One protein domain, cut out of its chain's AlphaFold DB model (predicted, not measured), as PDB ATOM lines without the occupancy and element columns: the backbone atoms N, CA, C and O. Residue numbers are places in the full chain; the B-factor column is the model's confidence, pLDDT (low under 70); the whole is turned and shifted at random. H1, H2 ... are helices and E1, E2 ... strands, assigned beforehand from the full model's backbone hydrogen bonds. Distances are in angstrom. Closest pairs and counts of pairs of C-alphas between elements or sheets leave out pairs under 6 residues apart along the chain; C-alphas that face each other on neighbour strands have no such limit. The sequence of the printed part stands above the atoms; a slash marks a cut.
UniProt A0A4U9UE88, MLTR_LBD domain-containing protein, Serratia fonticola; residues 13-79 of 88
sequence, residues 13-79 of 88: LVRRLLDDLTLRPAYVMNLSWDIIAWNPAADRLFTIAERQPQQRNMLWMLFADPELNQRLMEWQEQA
ATOM      1  N   LEU A  13     188.132 189.164 362.122       92.19
ATOM      2  CA  LEU A  13     188.827 188.470 361.039       92.19
ATOM      3  C   LEU A  13     189.346 187.097 361.482       92.19
ATOM      4  O   LEU A  13     189.132 186.110 360.785       92.19
ATOM      5  N   VAL A  14     189.997 187.023 362.645       91.69
ATOM      6  CA  VAL A  14     190.495 185.753 363.191       91.69
ATOM      7  C   VAL A  14     189.335 184.818 363.524       91.69
ATOM      8  O   VAL A  14     189.416 183.631 363.229       91.69
ATOM      9  N   ARG A  15     188.231 185.344 364.074       92.31
ATOM     10  CA  ARG A  15     187.019 184.547 364.299       92.31
ATOM     11  C   ARG A  15     186.491 183.960 362.989       92.31
ATOM     12  O   ARG A  15     186.282 182.757 362.920       92.31
ATOM     13  N   ARG A  16     186.373 184.779 361.943       93.31
ATOM     14  CA  ARG A  16     185.921 184.326 360.623       93.31
ATOM     15  C   ARG A  16     186.829 183.243 360.034       93.31
ATOM     16  O   ARG A  16     186.328 182.249 359.532       93.31
ATOM     17  N   LEU A  17     188.148 183.395 360.157       94.00
ATOM     18  CA  LEU A  17     189.100 182.371 359.714       94.00
ATOM     19  C   LEU A  17     188.933 181.045 360.471       94.00
ATOM     20  O   LEU A  17     189.031 179.983 359.865       94.00
ATOM     21  N   LEU A  18     188.678 181.088 361.783       93.94
ATOM     22  CA  LEU A  18     188.387 179.880 362.562       93.94
ATOM     23  C   LEU A  18     187.098 179.194 362.088       93.94
ATOM     24  O   LEU A  18     187.065 177.964 361.991       93.94
ATOM     25  N   ASP A  19     186.065 179.981 361.784       91.81
ATOM     26  CA  ASP A  19     184.763 179.488 361.328       91.81
ATOM     27  C   ASP A  19     184.842 178.875 359.911       91.81
ATOM     28  O   ASP A  19     184.226 177.836 359.649       91.81
ATOM     29  N   ASP A  20     185.672 179.447 359.029       94.94
ATOM     30  CA  ASP A  20     185.937 178.933 357.674       94.94
ATOM     31  C   ASP A  20     186.645 177.557 357.694       94.94
ATOM     32  O   ASP A  20     186.520 176.758 356.764       94.94
ATOM     33  N   LEU A  21     187.358 177.221 358.777       93.62
ATOM     34  CA  LEU A  21     188.047 175.937 358.964       93.62
ATOM     35  C   LEU A  21     187.110 174.838 359.499       93.62
ATOM     36  O   LEU A  21     187.457 174.086 360.404       93.62
ATOM     37  N   THR A  22     185.916 174.691 358.928       90.06
ATOM     38  CA  THR A  22     184.819 173.898 359.518       90.06
ATOM     39  C   THR A  22     185.150 172.418 359.770       90.06
ATOM     40  O   THR A  22     184.657 171.833 360.733       90.06
ATOM     41  N   LEU A  23     185.986 171.799 358.927       91.06
ATOM     42  CA  LEU A  23     186.418 170.395 359.067       91.06
ATOM     43  C   LEU A  23     187.829 170.243 359.651       91.06
ATOM     44  O   LEU A  23     188.318 169.125 359.795       91.06
ATOM     45  N   ARG A  24     188.510 171.354 359.949       92.12
ATOM     46  CA  ARG A  24     189.902 171.360 360.402       92.12
ATOM     47  C   ARG A  24     189.955 171.929 361.817       92.12
ATOM     48  O   ARG A  24     189.660 173.108 361.990       92.12
ATOM     49  N   PRO A  25     190.316 171.127 362.828       92.38
ATOM     50  CA  PRO A  25     190.487 171.612 364.191       92.38
ATOM     51  C   PRO A  25     191.421 172.824 364.234       92.38
ATOM     52  O   PRO A  25     192.566 172.739 363.793       92.38
ATOM     53  N   ALA A  26     190.926 173.951 364.744       95.19
ATOM     54  CA  ALA A  26     191.697 175.181 364.870       95.19
ATOM     55  C   ALA A  26     191.335 175.934 366.155       95.19
ATOM     56  O   ALA A  26     190.173 175.993 366.566       95.19
ATOM     57  N   TYR A  27     192.345 176.534 366.778       94.00
ATOM     58  CA  TYR A  27     192.214 177.327 367.993       94.00
ATOM     59  C   TYR A  27     193.267 178.437 368.040       94.00
ATOM     60  O   TYR A  27     194.266 178.410 367.325       94.00
ATOM     61  N   VAL A  28     193.019 179.434 368.882       93.19
ATOM     62  CA  VAL A  28     193.902 180.568 369.154       93.19
ATOM     63  C   VAL A  28     194.225 180.561 370.635       93.19
ATOM     64  O   VAL A  28     193.349 180.323 371.468       93.19
ATOM     65  N   MET A  29     195.476 180.862 370.955       92.31
ATOM     66  CA  MET A  29     195.999 180.851 372.313       92.31
ATOM     67  C   MET A  29     196.833 182.100 372.603       92.31
ATOM     68  O   MET A  29     197.367 182.726 371.684       92.31
ATOM     69  N   ASN A  30     196.911 182.481 373.878       89.88
ATOM     70  CA  ASN A  30     197.761 183.578 374.347       89.88
ATOM     71  C   ASN A  30     199.201 183.090 374.647       89.88
ATOM     72  O   ASN A  30     199.514 181.906 374.523       89.88
ATOM     73  N   LEU A  31     200.080 184.002 375.081       88.25
ATOM     74  CA  LEU A  31     201.467 183.678 375.466       88.25
ATOM     75  C   LEU A  31     201.566 182.770 376.703       88.25
ATOM     76  O   LEU A  31     202.572 182.087 376.884       88.25
ATOM     77  N   SER A  32     200.528 182.752 377.537       89.44
ATOM     78  CA  SER A  32     200.412 181.872 378.702       89.44
ATOM     79  C   SER A  32     199.899 180.475 378.346       89.44
ATOM     80  O   SER A  32     199.757 179.648 379.239       89.44
ATOM     81  N   TRP A  33     199.658 180.193 377.060       90.81
ATOM     82  CA  TRP A  33     199.100 178.942 376.542       90.81
ATOM     83  C   TRP A  33     197.618 178.704 376.843       90.81
ATOM     84  O   TRP A  33     197.116 177.601 376.619       90.81
ATOM     85  N   ASP A  34     196.891 179.729 377.278       90.94
ATOM     86  CA  ASP A  34     195.442 179.638 377.432       90.94
ATOM     87  C   ASP A  34     194.778 179.715 376.064       90.94
ATOM     88  O   ASP A  34     195.072 180.612 375.269       90.94
ATOM     89  N   ILE A  35     193.856 178.797 375.801       91.94
ATOM     90  CA  ILE A  35     193.026 178.798 374.605       91.94
ATOM     91  C   ILE A  35     191.951 179.876 374.771       91.94
ATOM     92  O   ILE A  35     191.112 179.817 375.671       91.94
ATOM     93  N   ILE A  36     191.965 180.864 373.877       91.50
ATOM     94  CA  ILE A  36     191.096 182.049 373.939       91.50
ATOM     95  C   ILE A  36     189.997 182.051 372.870       91.50
ATOM     96  O   ILE A  36     189.007 182.768 373.003       91.50
ATOM     97  N   ALA A  37     190.154 181.254 371.813       92.75
ATOM     98  CA  ALA A  37     189.120 180.997 370.815       92.75
ATOM     99  C   ALA A  37     189.362 179.644 370.141       92.75
ATOM    100  O   ALA A  37     190.499 179.196 370.031       92.75
ATOM    101  N   TRP A  38     188.300 179.000 369.673       94.44
ATOM    102  CA  TRP A  38     188.349 177.707 368.994       94.44
ATOM    103  C   TRP A  38     187.167 177.569 368.037       94.44
ATOM    104  O   TRP A  38     186.179 178.299 368.163       94.44
ATOM    105  N   ASN A  39     187.287 176.651 367.080       95.06
ATOM    106  CA  ASN A  39     186.195 176.269 366.191       95.06
ATOM    107  C   ASN A  39     185.510 174.964 366.654       95.06
ATOM    108  O   ASN A  39     186.058 174.235 367.487       95.06
ATOM    109  N   PRO A  40     184.318 174.626 366.123       94.19
ATOM    110  CA  PRO A  40     183.598 173.414 366.526       94.19
ATOM    111  C   PRO A  40     184.371 172.111 366.271       94.19
ATOM    112  O   PRO A  40     184.200 171.140 367.003       94.19
ATOM    113  N   ALA A  41     185.230 172.069 365.246       93.19
ATOM    114  CA  ALA A  41     186.067 170.902 364.971       93.19
ATOM    115  C   ALA A  41     187.107 170.665 366.081       93.19
ATOM    116  O   ALA A  41     187.310 169.525 366.488       93.19
ATOM    117  N   ALA A  42     187.724 171.730 366.601       92.81
ATOM    118  CA  ALA A  42     188.614 171.648 367.756       92.81
ATOM    119  C   ALA A  42     187.857 171.229 369.017       92.81
ATOM    120  O   ALA A  42     188.347 170.390 369.766       92.81
ATOM    121  N   ASP A  43     186.648 171.750 369.218       93.06
ATOM    122  CA  ASP A  43     185.839 171.403 370.386       93.06
ATOM    123  C   ASP A  43     185.496 169.909 370.442       93.06
ATOM    124  O   ASP A  43     185.565 169.296 371.499       93.06
ATOM    125  N   ARG A  44     185.230 169.280 369.293       91.06
ATOM    126  CA  ARG A  44     184.984 167.829 369.221       91.06
ATOM    127  C   ARG A  44     186.198 166.976 369.581       91.06
ATOM    128  O   ARG A  44     186.023 165.857 370.047       91.06
ATOM    129  N   LEU A  45     187.412 167.462 369.320       86.81
ATOM    130  CA  LEU A  45     188.636 166.713 369.621       86.81
ATOM    131  C   LEU A  45     189.112 166.915 371.052       86.81
ATOM    132  O   LEU A  45     189.597 165.975 371.680       86.81
ATOM    133  N   PHE A  46     189.009 168.152 371.524       87.38
ATOM    134  CA  PHE A  46     189.643 168.617 372.746       87.38
ATOM    135  C   PHE A  46     188.636 168.920 373.863       87.38
ATOM    136  O   PHE A  46     189.072 169.224 374.969       87.38
ATOM    137  N   THR A  47     187.324 168.876 373.604       91.00
ATOM    138  CA  THR A  47     186.256 169.151 374.593       91.00
ATOM    139  C   THR A  47     186.454 170.490 375.320       91.00
ATOM    140  O   THR A  47     186.269 170.618 376.528       91.00
ATOM    141  N   ILE A  48     186.885 171.519 374.581       88.81
ATOM    142  CA  ILE A  48     187.352 172.805 375.131       88.81
ATOM    143  C   ILE A  48     186.222 173.541 375.861       88.81
ATOM    144  O   ILE A  48     186.446 174.118 376.929       88.81
ATOM    145  N   ALA A  49     185.006 173.511 375.315       89.38
ATOM    146  CA  ALA A  49     183.833 174.163 375.882       89.38
ATOM    147  C   ALA A  49     183.441 173.588 377.252       89.38
ATOM    148  O   ALA A  49     183.046 174.348 378.139       89.38
ATOM    149  N   GLU A  50     183.606 172.278 377.444       89.94
ATOM    150  CA  GLU A  50     183.253 171.562 378.677       89.94
ATOM    151  C   GLU A  50     184.307 171.727 379.785       89.94
ATOM    152  O   GLU A  50     184.009 171.562 380.968       89.94
ATOM    153  N   ARG A  51     185.538 172.113 379.428       87.25
ATOM    154  CA  ARG A  51     186.627 172.336 380.388       87.25
ATOM    155  C   ARG A  51     186.417 173.595 381.215       87.25
ATOM    156  O   ARG A  51     185.970 174.630 380.704       87.25
ATOM    157  N   GLN A  52     186.843 173.541 382.477       88.12
ATOM    158  CA  GLN A  52     186.927 174.729 383.324       88.12
ATOM    159  C   GLN A  52     187.948 175.724 382.748       88.12
ATOM    160  O   GLN A  52     188.912 175.296 382.113       88.12
ATOM    161  N   PRO A  53     187.808 177.041 382.986       84.00
ATOM    162  CA  PRO A  53     188.736 178.044 382.457       84.00
ATOM    163  C   PRO A  53     190.219 177.734 382.719       84.00
ATOM    164  O   PRO A  53     191.041 177.898 381.827       84.00
ATOM    165  N   GLN A  54     190.551 177.208 383.899       82.62
ATOM    166  CA  GLN A  54     191.912 176.833 384.303       82.62
ATOM    167  C   GLN A  54     192.441 175.588 383.573       82.62
ATOM    168  O   GLN A  54     193.645 175.364 383.520       82.62
ATOM    169  N   GLN A  55     191.544 174.774 383.016       86.38
ATOM    170  CA  GLN A  55     191.855 173.554 382.268       86.38
ATOM    171  C   GLN A  55     191.917 173.800 380.754       86.38
ATOM    172  O   GLN A  55     192.302 172.906 380.006       86.38
ATOM    173  N   ARG A  56     191.566 175.008 380.289       90.25
ATOM    174  CA  ARG A  56     191.690 175.442 378.884       90.25
ATOM    175  C   ARG A  56     193.098 175.941 378.556       90.25
ATOM    176  O   ARG A  56     193.276 176.761 377.661       90.25
ATOM    177  N   ASN A  57     194.097 175.471 379.292       91.06
ATOM    178  CA  ASN A  57     195.496 175.736 379.012       91.06
ATOM    179  C   ASN A  57     196.078 174.555 378.233       91.06
ATOM    180  O   ASN A  57     195.974 173.413 378.675       91.06
ATOM    181  N   MET A  58     196.698 174.819 377.086       89.75
ATOM    182  CA  MET A  58     197.187 173.759 376.204       89.75
ATOM    183  C   MET A  58     198.262 172.900 376.884       89.75
ATOM    184  O   MET A  58     198.256 171.688 376.720       89.75
ATOM    185  N   LEU A  59     199.143 173.484 377.705       88.69
ATOM    186  CA  LEU A  59     200.130 172.696 378.452       88.69
ATOM    187  C   LEU A  59     199.448 171.813 379.495       88.69
ATOM    188  O   LEU A  59     199.785 170.639 379.623       88.69
ATOM    189  N   TRP A  60     198.445 172.343 380.200       89.38
ATOM    190  CA  TRP A  60     197.654 171.535 381.125       89.38
ATOM    191  C   TRP A  60     196.986 170.362 380.402       89.38
ATOM    192  O   TRP A  60     197.073 169.232 380.862       89.38
ATOM    193  N   MET A  61     196.399 170.600 379.230       87.06
ATOM    194  CA  MET A  61     195.785 169.542 378.429       87.06
ATOM    195  C   MET A  61     196.804 168.506 377.938       87.06
ATOM    196  O   MET A  61     196.503 167.326 377.925       87.06
ATOM    197  N   LEU A  62     198.020 168.902 377.568       84.88
ATOM    198  CA  LEU A  62     199.045 167.953 377.117       84.88
ATOM    199  C   LEU A  62     199.568 167.052 378.246       84.88
ATOM    200  O   LEU A  62     199.854 165.881 378.010       84.88
ATOM    201  N   PHE A  63     199.719 167.592 379.458       81.69
ATOM    202  CA  PHE A  63     200.413 166.895 380.549       81.69
ATOM    203  C   PHE A  63     199.493 166.347 381.639       81.69
ATOM    204  O   PHE A  63     199.810 165.320 382.237       81.69
ATOM    205  N   ALA A  64     198.387 167.028 381.927       82.56
ATOM    206  CA  ALA A  64     197.484 166.702 383.025       82.56
ATOM    207  C   ALA A  64     196.177 166.042 382.564       82.56
ATOM    208  O   ALA A  64     195.443 165.539 383.411       82.56
ATOM    209  N   ASP A  65     195.894 166.016 381.257       80.69
ATOM    210  CA  ASP A  65     194.801 165.227 380.692       80.69
ATOM    211  C   ASP A  65     195.319 163.847 380.246       80.69
ATOM    212  O   ASP A  65     196.051 163.755 379.252       80.69
ATOM    213  N   PRO A  66     194.960 162.760 380.953       76.25
ATOM    214  CA  PRO A  66     195.414 161.419 380.606       76.25
ATOM    215  C   PRO A  66     194.950 160.983 379.213       76.25
ATOM    216  O   PRO A  66     195.685 160.278 378.527       76.25
ATOM    217  N   GLU A  67     193.758 161.410 378.786       77.69
ATOM    218  CA  GLU A  67     193.172 161.002 377.508       77.69
ATOM    219  C   GLU A  67     193.911 161.655 376.336       77.69
ATOM    220  O   GLU A  67     194.221 161.003 375.337       77.69
ATOM    221  N   LEU A  68     194.254 162.940 376.466       77.75
ATOM    222  CA  LEU A  68     195.006 163.638 375.427       77.75
ATOM    223  C   LEU A  68     196.457 163.155 375.351       77.75
ATOM    224  O   LEU A  68     197.001 162.997 374.258       77.75
ATOM    225  N   ASN A  69     197.067 162.893 376.506       74.75
ATOM    226  CA  ASN A  69     198.425 162.378 376.585       74.75
ATOM    227  C   ASN A  69     198.533 160.985 375.934       74.75
ATOM    228  O   ASN A  69     199.400 160.774 375.091       74.75
ATOM    229  N   GLN A  70     197.592 160.075 376.216       77.56
ATOM    230  CA  GLN A  70     197.537 158.760 375.563       77.56
ATOM    231  C   GLN A  70     197.427 158.873 374.041       77.56
ATOM    232  O   GLN A  70     198.231 158.273 373.333       77.56
ATOM    233  N   ARG A  71     196.519 159.713 373.527       75.25
ATOM    234  CA  ARG A  71     196.379 159.942 372.077       75.25
ATOM    235  C   ARG A  71     197.663 160.484 371.433       75.25
ATOM    236  O   ARG A  71     197.957 160.170 370.282       75.25
ATOM    237  N   LEU A  72     198.433 161.306 372.147       70.44
ATOM    238  CA  LEU A  72     199.716 161.827 371.662       70.44
ATOM    239  C   LEU A  72     200.832 160.788 371.698       70.44
ATOM    240  O   LEU A  72     201.630 160.747 370.764       70.44
ATOM    241  N   MET A  73     200.886 159.956 372.737       67.12
ATOM    242  CA  MET A  73     201.819 158.830 372.800       67.12
ATOM    243  C   MET A  73     201.534 157.830 371.676       67.12
ATOM    244  O   MET A  73     202.444 157.477 370.931       67.12
ATOM    245  N   GLU A  74     200.264 157.474 371.464       69.62
ATOM    246  CA  GLU A  74     199.834 156.639 370.338       69.62
ATOM    247  C   GLU A  74     200.236 157.256 368.992       69.62
ATOM    248  O   GLU A  74     200.713 156.552 368.105       69.62
ATOM    249  N   TRP A  75     200.103 158.576 368.831       63.16
ATOM    250  CA  TRP A  75     200.550 159.261 367.618       63.16
ATOM    251  C   TRP A  75     202.075 159.245 367.447       63.16
ATOM    252  O   TRP A  75     202.544 159.095 366.324       63.16
ATOM    253  N   GLN A  76     202.861 159.368 368.520       62.22
ATOM    254  CA  GLN A  76     204.325 159.252 368.450       62.22
ATOM    255  C   GLN A  76     204.773 157.844 368.052       62.22
ATOM    256  O   GLN A  76     205.746 157.701 367.314       62.22
ATOM    257  N   GLU A  77     204.057 156.818 368.504       62.97
ATOM    258  CA  GLU A  77     204.314 155.427 368.125       62.97
ATOM    259  C   GLU A  77     203.854 155.117 366.693       62.97
ATOM    260  O   GLU A  77     204.485 154.321 365.996       62.97
ATOM    261  N   GLN A  78     202.772 155.753 366.235       58.03
ATOM    262  CA  GLN A  78     202.186 155.530 364.910       58.03
ATOM    263  C   GLN A  78     202.722 156.457 363.821       58.03
ATOM    264  O   GLN A  78     202.513 156.161 362.644       58.03
ATOM    265  N   ALA A  79     203.390 157.562 364.169       58.16
ATOM    266  CA  ALA A  79     204.085 158.407 363.213       58.16
ATOM    267  C   ALA A  79     205.163 157.537 362.560       58.16
ATOM    268  O   ALA A  79     206.166 157.219 363.207       58.16
TER     269      ALA A  79
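AT A GLANCE: This is residues 13 to 79 of the 88 residues of the protein "MLTR_LBD domain-containing protein" of Serratia fonticola (UniProt A0A4U9UE88). A short two-stranded hairpin, E1 and E2, and the helix H2 lie near the middle of the domain, with H1 at one end and, at the other, a corner made by H3 and the longest helix, H4. Residues 73 to 79, of which 73 to 78 belong to H4, stick out with no other part close to them. The printed part has 67 residues, with four named helices and two named strands in the order H1, E1, E2, H2, H3, H4; the sheet, in the order E1, E2, is antiparallel. The class is mostly helix. The whole is compact, with a radius of gyration of the C-alphas of 12.5 A and spans of 36 by 27 by 22 A.

HOW THE PARTS SIT: Start at the sheet, where E1, residues 27 to 29, and E2, residues 35 to 38, form a hairpin of antiparallel strands at 163 degrees between their directions. Look there for N 28 and O 37, 2.8 A apart, and N 36 and O 28, also 2.8 A apart, both within hydrogen-bond range. From the sheet, look to H1, residues 13 to 20: the closest C-alphas of H1 and E2 are those of Leu 18 and Trp 38, 6.8 A apart. H2, residues 40 to 46, comes nearest to E1 with the C-alphas of Ala 42 and Tyr 27, 6.7 A apart. H1 and H2 are near each other, with 5 pairs of C-alphas within 10 A. From E2, look to H3, residues 58 to 64: the closest C-alphas are those of Ile 35 and Met 58, 6.7 A apart. H3 is apart from E1, but only just, with the closest C-alphas 8.2 A apart. H3 and H4, residues 66 to 78, touch only at the corner by their link, about perpendicular at 83 degrees; the closest C-alphas are those of Leu 62 and Asn 69, 5.6 A apart, and H4 touches H3 with residues 68 to 69 alone. H2 and H4 are close but not clearly touching, with the C-alphas of Phe 46 and Leu 68 7.8 A apart, about perpendicular at 89 degrees. In H1, H3 and H4 every O i to N i+4 pair is within hydrogen-bond range, and in H2 2 of 3 are.

IN THESE COORDINATES: Find C-alpha 27 at (192.214, 177.327, 367.993), where E1 begins; it measures 6.7 A, and E2 7.4 A. H1 starts at C-alpha 13, (188.827, 188.470, 361.039), and covers 10.5 A; H2 covers 9.9 A and H3 9.8 A. H4 runs 18.1 A to C-alpha 78 at (202.186, 155.530, 364.910).

THE WHOLE: The two C-alphas farthest apart are those of Leu 13 and Glu 77, 37.2 A. The printed part has no cut, and the link from H2 to H3, with 11 residues between them, is long. Mean pLDDT of the printed part is 85.9; look for values under 70, low confidence, at residues 73 to 79.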